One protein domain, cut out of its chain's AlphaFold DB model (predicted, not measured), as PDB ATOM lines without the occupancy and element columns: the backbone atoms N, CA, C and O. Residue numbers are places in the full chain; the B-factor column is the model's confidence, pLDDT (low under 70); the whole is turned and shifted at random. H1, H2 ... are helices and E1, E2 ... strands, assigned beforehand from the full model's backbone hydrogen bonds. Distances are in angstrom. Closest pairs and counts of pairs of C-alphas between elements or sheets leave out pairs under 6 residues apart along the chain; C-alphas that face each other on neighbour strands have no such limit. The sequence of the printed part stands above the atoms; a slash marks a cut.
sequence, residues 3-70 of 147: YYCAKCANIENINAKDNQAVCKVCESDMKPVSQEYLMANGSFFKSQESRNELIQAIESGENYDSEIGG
ATOM      1  N   TYR A   3      28.749 145.291 -10.185       90.62
ATOM      2  CA  TYR A   3      27.482 144.758  -9.720       90.62
ATOM      3  C   TYR A   3      26.354 145.367 -10.540       90.62
ATOM      4  O   TYR A   3      26.452 146.511 -10.985       90.62
ATOM      5  N   TYR A   4      25.277 144.614 -10.717       91.44
ATOM      6  CA  TYR A   4      24.061 145.073 -11.368       91.44
ATOM      7  C   TYR A   4      22.861 144.940 -10.431       91.44
ATOM      8  O   TYR A   4      22.787 144.046  -9.587       91.44
ATOM      9  N   CYS A   5      21.898 145.837 -10.589       92.31
ATOM     10  CA  CYS A   5      20.623 145.767  -9.904       92.31
ATOM     11  C   CYS A   5      19.574 145.136 -10.819       92.31
ATOM     12  O   CYS A   5      19.291 145.666 -11.891       92.31
ATOM     13  N   ALA A   6      18.952 144.046 -10.366       90.38
ATOM     14  CA  ALA A   6      17.906 143.362 -11.124       90.38
ATOM     15  C   ALA A   6      16.616 144.191 -11.277       90.38
ATOM     16  O   ALA A   6      15.878 143.968 -12.224       90.38
ATOM     17  N   LYS A   7      16.361 145.155 -10.377       90.50
ATOM     18  CA  LYS A   7      15.134 145.967 -10.405       90.50
ATOM     19  C   LYS A   7      15.174 147.146 -11.362       90.50
ATOM     20  O   LYS A   7      14.160 147.482 -11.943       90.50
ATOM     21  N   CYS A   8      16.322 147.799 -11.515       90.75
ATOM     22  CA  CYS A   8      16.421 149.046 -12.287       90.75
ATOM     23  C   CYS A   8      17.509 149.020 -13.367       90.75
ATOM     24  O   CYS A   8      17.819 150.057 -13.954       90.75
ATOM     25  N   ALA A   9      18.135 147.858 -13.590       90.44
ATOM     26  CA  ALA A   9      19.254 147.674 -14.515       90.44
ATOM     27  C   ALA A   9      20.432 148.645 -14.281       90.44
ATOM     28  O   ALA A   9      21.215 148.936 -15.185       90.44
ATOM     29  N   ASN A  10      20.571 149.171 -13.059       90.50
ATOM     30  CA  ASN A  10      21.698 150.019 -12.693       90.50
ATOM     31  C   ASN A  10      22.956 149.167 -12.497       90.50
ATOM     32  O   ASN A  10      22.901 148.127 -11.840       90.50
ATOM     33  N   ILE A  11      24.083 149.620 -13.042       90.31
ATOM     34  CA  ILE A  11      25.367 148.919 -12.988       90.31
ATOM     35  C   ILE A  11      26.386 149.834 -12.320       90.31
ATOM     36  O   ILE A  11      26.660 150.926 -12.818       90.31
ATOM     37  N   GLU A  12      26.995 149.362 -11.238       87.94
ATOM     38  CA  GLU A  12      27.974 150.121 -10.461       87.94
ATOM     39  C   GLU A  12      29.264 149.329 -10.268       87.94
ATOM     40  O   GLU A  12      29.260 148.102 -10.164       87.94
ATOM     41  N   ASN A  13      30.393 150.037 -10.214       87.62
ATOM     42  CA  ASN A  13      31.662 149.451  -9.801       87.62
ATOM     43  C   ASN A  13      31.826 149.670  -8.297       87.62
ATOM     44  O   ASN A  13      32.044 150.796  -7.853       87.62
ATOM     45  N   ILE A  14      31.689 148.594  -7.527       83.50
ATOM     46  CA  ILE A  14      31.740 148.618  -6.065       83.50
ATOM     47  C   ILE A  14      33.089 148.062  -5.618       83.50
ATOM     48  O   ILE A  14      33.578 147.050  -6.142       83.50
ATOM     49  N   ASN A  15      33.722 148.742  -4.666       78.12
ATOM     50  CA  ASN A  15      35.001 148.315  -4.123       78.12
ATOM     51  C   ASN A  15      34.799 147.154  -3.148       78.12
ATOM     52  O   ASN A  15      33.854 147.140  -2.372       78.12
ATOM     53  N   ALA A  16      35.738 146.206  -3.114       64.31
ATOM     54  CA  ALA A  16      35.665 145.038  -2.228       64.31
ATOM     55  C   ALA A  16      35.704 145.374  -0.717       64.31
ATOM     56  O   ALA A  16      35.550 144.481   0.106       64.31
ATOM     57  N   LYS A  17      35.949 146.640  -0.352       63.28
ATOM     58  CA  LYS A  17      35.936 147.126   1.038       63.28
ATOM     59  C   LYS A  17      34.543 147.555   1.508       63.28
ATOM     60  O   LYS A  17      34.341 147.698   2.710       63.28
ATOM     61  N   ASP A  18      33.611 147.759   0.580       65.88
ATOM     62  CA  ASP A  18      32.231 148.098   0.892       65.88
ATOM     63  C   ASP A  18      31.471 146.785   1.122       65.88
ATOM     64  O   ASP A  18      31.171 146.049   0.185       65.88
ATOM     65  N   ASN A  19      31.204 146.456   2.389       59.47
ATOM     66  CA  ASN A  19      30.595 145.184   2.807       59.47
ATOM     67  C   ASN A  19      29.152 144.966   2.303       59.47
ATOM     68  O   ASN A  19      28.576 143.915   2.582       59.47
ATOM     69  N   GLN A  20      28.550 145.919   1.580       66.69
ATOM     70  CA  GLN A  20      27.192 145.776   1.061       66.69
ATOM     71  C   GLN A  20      27.025 146.443  -0.309       66.69
ATOM     72  O   GLN A  20      27.136 147.660  -0.455       66.69
ATOM     73  N   ALA A  21      26.733 145.628  -1.321       78.19
ATOM     74  CA  ALA A  21      26.450 146.078  -2.676       78.19
ATOM     75  C   ALA A  21      24.973 146.485  -2.800       78.19
ATOM     76  O   ALA A  21      24.155 145.721  -3.306       78.19
ATOM     77  N   VAL A  22      24.618 147.669  -2.292       88.06
ATOM     78  CA  VAL A  22      23.249 148.210  -2.363       88.06
ATOM     79  C   VAL A  22      23.122 149.172  -3.540       88.06
ATOM     80  O   VAL A  22      23.987 150.019  -3.766       88.06
ATOM     81  N   CYS A  23      22.023 149.072  -4.287       88.06
ATOM     82  CA  CYS A  23      21.761 149.947  -5.421       88.06
ATOM     83  C   CYS A  23      21.475 151.385  -4.975       88.06
ATOM     84  O   CYS A  23      20.522 151.628  -4.237       88.06
ATOM     85  N   LYS A  24      22.199 152.373  -5.513       84.88
ATOM     86  CA  LYS A  24      21.959 153.789  -5.175       84.88
ATOM     87  C   LYS A  24      20.647 154.348  -5.715       84.88
ATOM     88  O   LYS A  24      20.200 155.387  -5.239       84.88
ATOM     89  N   VAL A  25      20.022 153.687  -6.687       86.38
ATOM     90  CA  VAL A  25      18.743 154.119  -7.271       86.38
ATOM     91  C   VAL A  25      17.584 153.615  -6.413       86.38
ATOM     92  O   VAL A  25      16.867 154.419  -5.824       86.38
ATOM     93  N   CYS A  26      17.456 152.292  -6.287       86.25
ATOM     94  CA  CYS A  26      16.281 151.625  -5.711       86.25
ATOM     95  C   CYS A  26      16.544 150.874  -4.397       86.25
ATOM     96  O   CYS A  26      15.696 150.098  -3.960       86.25
ATOM     97  N   GLU A  27      17.738 151.029  -3.821       86.69
ATOM     98  CA  GLU A  27      18.120 150.496  -2.501       86.69
ATOM     99  C   GLU A  27      18.012 148.971  -2.367       86.69
ATOM    100  O   GLU A  27      18.058 148.414  -1.277       86.69
ATOM    101  N   SER A  28      17.903 148.274  -3.497       88.31
ATOM    102  CA  SER A  28      17.846 146.817  -3.542       88.31
ATOM    103  C   SER A  28      19.244 146.215  -3.628       88.31
ATOM    104  O   SER A  28      20.162 146.834  -4.176       88.31
ATOM    105  N   ASP A  29      19.377 144.986  -3.137       89.62
ATOM    106  CA  ASP A  29      20.626 144.234  -3.211       89.62
ATOM    107  C   ASP A  29      21.059 144.034  -4.667       89.62
ATOM    108  O   ASP A  29      20.270 143.666  -5.547       89.62
ATOM    109  N   MET A  30      22.336 144.298  -4.925       90.38
ATOM    110  CA  MET A  30      22.943 144.129  -6.235       90.38
ATOM    111  C   MET A  30      23.639 142.776  -6.338       90.38
ATOM    112  O   MET A  30      24.194 142.247  -5.376       90.38
ATOM    113  N   LYS A  31      23.642 142.226  -7.549       89.94
ATOM    114  CA  LYS A  31      24.280 140.951  -7.873       89.94
ATOM    115  C   LYS A  31      25.583 141.202  -8.629       89.94
ATOM    116  O   LYS A  31      25.649 142.163  -9.398       89.94
ATOM    117  N   PRO A  32      26.630 140.388  -8.426       90.38
ATOM    118  CA  PRO A  32      27.873 140.540  -9.171       90.38
ATOM    119  C   PRO A  32      27.624 140.303 -10.661       90.38
ATOM    120  O   PRO A  32      26.883 139.395 -11.039       90.38
ATOM    121  N   VAL A  33      28.239 141.125 -11.510       90.88
ATOM    122  CA  VAL A  33      28.215 140.911 -12.960       90.88
ATOM    123  C   VAL A  33      29.042 139.673 -13.278       90.88
ATOM    124  O   VAL A  33      30.170 139.526 -12.804       90.88
ATOM    125  N   SER A  34      28.470 138.784 -14.079       89.00
ATOM    126  CA  SER A  34      29.109 137.519 -14.404       89.00
ATOM    127  C   SER A  34      30.273 137.688 -15.390       89.00
ATOM    128  O   SER A  34      30.335 138.647 -16.168       89.00
ATOM    129  N   GLN A  35      31.240 136.769 -15.328       86.50
ATOM    130  CA  GLN A  35      32.516 136.887 -16.044       86.50
ATOM    131  C   GLN A  35      32.369 136.828 -17.573       86.50
ATOM    132  O   GLN A  35      33.250 137.304 -18.288       86.50
ATOM    133  N   GLU A  36      31.262 136.310 -18.109       88.88
ATOM    134  CA  GLU A  36      31.000 136.306 -19.549       88.88
ATOM    135  C   GLU A  36      30.873 137.711 -20.146       88.88
ATOM    136  O   GLU A  36      31.188 137.881 -21.322       88.88
ATOM    137  N   TYR A  37      30.520 138.722 -19.348       87.88
ATOM    138  CA  TYR A  37      30.417 140.115 -19.798       87.88
ATOM    139  C   TYR A  37      31.675 140.942 -19.489       87.88
ATOM    140  O   TYR A  37      31.828 142.063 -19.985       87.88
ATOM    141  N   LEU A  38      32.593 140.401 -18.682       89.50
ATOM    142  CA  LEU A  38      33.770 141.103 -18.169       89.50
ATOM    143  C   LEU A  38      35.070 140.614 -18.817       89.50
ATOM    144  O   LEU A  38      35.190 139.482 -19.282       89.50
ATOM    145  N   MET A  39      36.077 141.480 -18.845       87.00
ATOM    146  CA  MET A  39      37.443 141.092 -19.191       87.00
ATOM    147  C   MET A  39      38.016 140.118 -18.150       87.00
ATOM    148  O   MET A  39      37.538 140.055 -17.019       87.00
ATOM    149  N   ALA A  40      39.096 139.408 -18.497       83.19
ATOM    150  CA  ALA A  40      39.742 138.415 -17.626       83.19
ATOM    151  C   ALA A  40      40.148 138.953 -16.236       83.19
ATOM    152  O   ALA A  40      40.250 138.190 -15.281       83.19
ATOM    153  N   ASN A  41      40.360 140.266 -16.110       78.75
ATOM    154  CA  ASN A  41      40.680 140.927 -14.844       78.75
ATOM    155  C   ASN A  41      39.445 141.347 -14.016       78.75
ATOM    156  O   ASN A  41      39.616 141.854 -12.912       78.75
ATOM    157  N   GLY A  42      38.219 141.194 -14.535       77.25
ATOM    158  CA  GLY A  42      36.966 141.577 -13.866       77.25
ATOM    159  C   GLY A  42      36.767 143.086 -13.656       77.25
ATOM    160  O   GLY A  42      35.787 143.502 -13.033       77.25
ATOM    161  N   SER A  43      37.689 143.911 -14.160       82.50
ATOM    162  CA  SER A  43      37.735 145.360 -13.918       82.50
ATOM    163  C   SER A  43      37.060 146.182 -15.008       82.50
ATOM    164  O   SER A  43      36.767 147.354 -14.779       82.50
ATOM    165  N   PHE A  44      36.806 145.583 -16.174       87.25
ATOM    166  CA  PHE A  44      36.198 146.226 -17.341       87.25
ATOM    167  C   PHE A  44      35.219 145.276 -18.033       87.25
ATOM    168  O   PHE A  44      35.384 144.058 -17.964       87.25
ATOM    169  N   PHE A  45      34.222 145.834 -18.719       90.25
ATOM    170  CA  PHE A  45      33.391 145.076 -19.655       90.25
ATOM    171  C   PHE A  45      34.207 144.682 -20.890       90.25
ATOM    172  O   PHE A  45      35.117 145.414 -21.281       90.25
ATOM    173  N   LYS A  46      33.875 143.545 -21.512       90.25
ATOM    174  CA  LYS A  46      34.530 143.099 -22.756       90.25
ATOM    175  C   LYS A  46      34.344 144.106 -23.892       90.25
ATOM    176  O   LYS A  46      35.282 144.377 -24.633       90.25
ATOM    177  N   SER A  47      33.144 144.665 -24.007       91.00
ATOM    178  CA  SER A  47      32.775 145.693 -24.978       91.00
ATOM    179  C   SER A  47      31.518 146.434 -24.507       91.00
ATOM    180  O   SER A  47      30.885 146.045 -23.519       91.00
ATOM    181  N   GLN A  48      31.133 147.499 -25.218       89.56
ATOM    182  CA  GLN A  48      29.833 148.140 -24.986       89.56
ATOM    183  C   GLN A  48      28.660 147.242 -25.396       89.56
ATOM    184  O   GLN A  48      27.598 147.321 -24.785       89.56
ATOM    185  N   GLU A  49      28.853 146.355 -26.371       91.06
ATOM    186  CA  GLU A  49      27.839 145.374 -26.776       91.06
ATOM    187  C   GLU A  49      27.541 144.402 -25.635       91.06
ATOM    188  O   GLU A  49      26.390 144.291 -25.232       91.06
ATOM    189  N   SER A  50      28.571 143.823 -25.002       89.88
ATOM    190  CA  SER A  50      28.388 142.940 -23.839       89.88
ATOM    191  C   SER A  50      27.675 143.640 -22.680       89.88
ATOM    192  O   SER A  50      26.919 143.025 -21.931       89.88
ATOM    193  N   ARG A  51      27.897 144.948 -22.514       90.69
ATOM    194  CA  ARG A  51      27.179 145.739 -21.512       90.69
ATOM    195  C   ARG A  51      25.698 145.884 -21.863       90.69
ATOM    196  O   ARG A  51      24.858 145.755 -20.977       90.69
ATOM    197  N   ASN A  52      25.385 146.148 -23.129       91.44
ATOM    198  CA  ASN A  52      24.009 146.281 -23.604       91.44
ATOM    199  C   ASN A  52      23.258 144.944 -23.556       91.44
ATOM    200  O   ASN A  52      22.103 144.925 -23.146       91.44
ATOM    201  N   GLU A  53      23.916 143.834 -23.891       92.56
ATOM    202  CA  GLU A  53      23.363 142.479 -23.760       92.56
ATOM    203  C   GLU A  53      22.967 142.170 -22.312       92.56
ATOM    204  O   GLU A  53      21.865 141.689 -22.062       92.56
ATOM    205  N   LEU A  54      23.832 142.501 -21.345       92.25
ATOM    206  CA  LEU A  54      23.515 142.355 -19.925       92.25
ATOM    207  C   LEU A  54      22.290 143.193 -19.531       92.25
ATOM    208  O   LEU A  54      21.428 142.710 -18.804       92.25
ATOM    209  N   ILE A  55      22.206 144.441 -19.997       91.25
ATOM    210  CA  ILE A  55      21.065 145.320 -19.706       91.25
ATOM    211  C   ILE A  55      19.775 144.724 -20.278       91.25
ATOM    212  O   ILE A  55      18.806 144.591 -19.538       91.25
ATOM    213  N   GLN A  56      19.782 144.275 -21.535       91.44
ATOM    214  CA  GLN A  56      18.624 143.628 -22.162       91.44
ATOM    215  C   GLN A  56      18.208 142.340 -21.432       91.44
ATOM    216  O   GLN A  56      17.017 142.071 -21.258       91.44
ATOM    217  N   ALA A  57      19.174 141.549 -20.957       91.19
ATOM    218  CA  ALA A  57      18.906 140.354 -20.160       91.19
ATOM    219  C   ALA A  57      18.268 140.684 -18.798       91.19
ATOM    220  O   ALA A  57      17.435 139.926 -18.306       91.19
ATOM    221  N   ILE A  58      18.628 141.817 -18.187       90.88
ATOM    222  CA  ILE A  58      18.002 142.287 -16.944       90.88
ATOM    223  C   ILE A  58      16.593 142.816 -17.220       90.88
ATOM    224  O   ILE A  58      15.668 142.440 -16.509       90.88
ATOM    225  N   GLU A  59      16.425 143.650 -18.249       89.44
ATOM    226  CA  GLU A  59      15.147 144.279 -18.620       89.44
ATOM    227  C   GLU A  59      14.073 143.261 -19.031       89.44
ATOM    228  O   GLU A  59      12.886 143.491 -18.814       89.44
ATOM    229  N   SER A  60      14.481 142.120 -19.593       89.06
ATOM    230  CA  SER A  60      13.588 140.995 -19.910       89.06
ATOM    231  C   SER A  60      13.285 140.079 -18.717       89.06
ATOM    232  O   SER A  60      12.452 139.179 -18.829       89.06
ATOM    233  N   GLY A  61      13.945 140.283 -17.575       88.81
ATOM    234  CA  GLY A  61      13.739 139.489 -16.370       88.81
ATOM    235  C   GLY A  61      12.495 139.904 -15.580       88.81
ATOM    236  O   GLY A  61      12.142 141.075 -15.506       88.81
ATOM    237  N   GLU A  62      11.882 138.950 -14.877       87.25
ATOM    238  CA  GLU A  62      10.674 139.172 -14.056       87.25
ATOM    239  C   GLU A  62      10.865 140.173 -12.902       87.25
ATOM    240  O   GLU A  62       9.902 140.716 -12.373       87.25
ATOM    241  N   ASN A  63      12.113 140.406 -12.487       88.06
ATOM    242  CA  ASN A  63      12.438 141.295 -11.373       88.06
ATOM    243  C   ASN A  63      12.609 142.761 -11.794       88.06
ATOM    244  O   ASN A  63      12.831 143.598 -10.916       88.06
ATOM    245  N   TYR A  64      12.565 143.062 -13.094       89.31
ATOM    246  CA  TYR A  64      12.766 144.410 -13.604       89.31
ATOM    247  C   TYR A  64      11.510 145.263 -13.433       89.31
ATOM    248  O   TYR A  64      10.413 144.899 -13.849       89.31
ATOM    249  N   ASP A  65      11.696 146.434 -12.836       88.56
ATOM    250  CA  ASP A  65      10.673 147.449 -12.672       88.56
ATOM    251  C   ASP A  65      10.900 148.541 -13.722       88.56
ATOM    252  O   ASP A  65      11.839 149.341 -13.637       88.56
ATOM    253  N   SER A  66      10.028 148.567 -14.732       84.94
ATOM    254  CA  SER A  66      10.133 149.519 -15.838       84.94
ATOM    255  C   SER A  66       9.927 150.973 -15.404       84.94
ATOM    256  O   SER A  66      10.426 151.869 -16.088       84.94
ATOM    257  N   GLU A  67       9.209 151.234 -14.309       83.88
ATOM    258  CA  GLU A  67       9.000 152.596 -13.821       83.88
ATOM    259  C   GLU A  67      10.282 153.133 -13.177       83.88
ATOM    260  O   GLU A  67      10.740 154.235 -13.499       83.88
ATOM    261  N   ILE A  68      10.909 152.323 -12.322       83.06
ATOM    262  CA  ILE A  68      12.162 152.685 -11.650       83.06
ATOM    263  C   ILE A  68      13.327 152.704 -12.649       83.06
ATOM    264  O   ILE A  68      14.151 153.621 -12.626       83.06
ATOM    265  N   GLY A  69      13.407 151.711 -13.539       82.75
ATOM    266  CA  GLY A  69      14.444 151.622 -14.567       82.75
ATOM    267  C   GLY A  69      14.390 152.773 -15.574       82.75
ATOM    268  O   GLY A  69      15.437 153.311 -15.938       82.75
ATOM    269  N   GLY A  70      13.185 153.213 -15.960       83.56
ATOM    270  CA  GLY A  70      12.987 154.349 -16.864       83.56
ATOM    271  C   GLY A  70      13.342 155.702 -16.236       83.56
ATOM    272  O   GLY A  70      13.929 156.553 -16.903       83.56
TER     273      GLY A  70
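What this domain is: This is residues 3 to 70 of the 147 residues of an uncharacterized protein of Ruminococcus gnavus (UniProt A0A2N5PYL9). What shape? It has little regular structure: a flat body of loops with H1 along one side and H2 near its last residue. Made of what? The printed part has 68 residues, 20 in E1, H1 and H2, mostly helix. It is compact, radius of gyration of the C-alphas 11.8 A, spanning 33 by 29 by 16 A.

How they stand to each other: And the strand? E1, residues 11 to 13, pairs with no named strand and is apart from H1, residues 48 to 59, and H2, residues 66 to 70. And the helices? They are close but not clearly touching; the closest C-alphas, of Glu 59 and Ser 66, are 7.8 A apart. In both, every O i to N i+4 pair is within hydrogen-bond range.

Where its parts are: Where does E1 begin? C-alpha 11 is at (25.367, 148.919, -12.988). How long is H1? It measures 16.5 A from first to last C-alpha, at (15.147, 144.279, -18.620).

The domain as a whole: Any cut? The printed part has no cut; the link 14 to 47 is long. Low confidence? Residues 16 to 20 are under pLDDT 70.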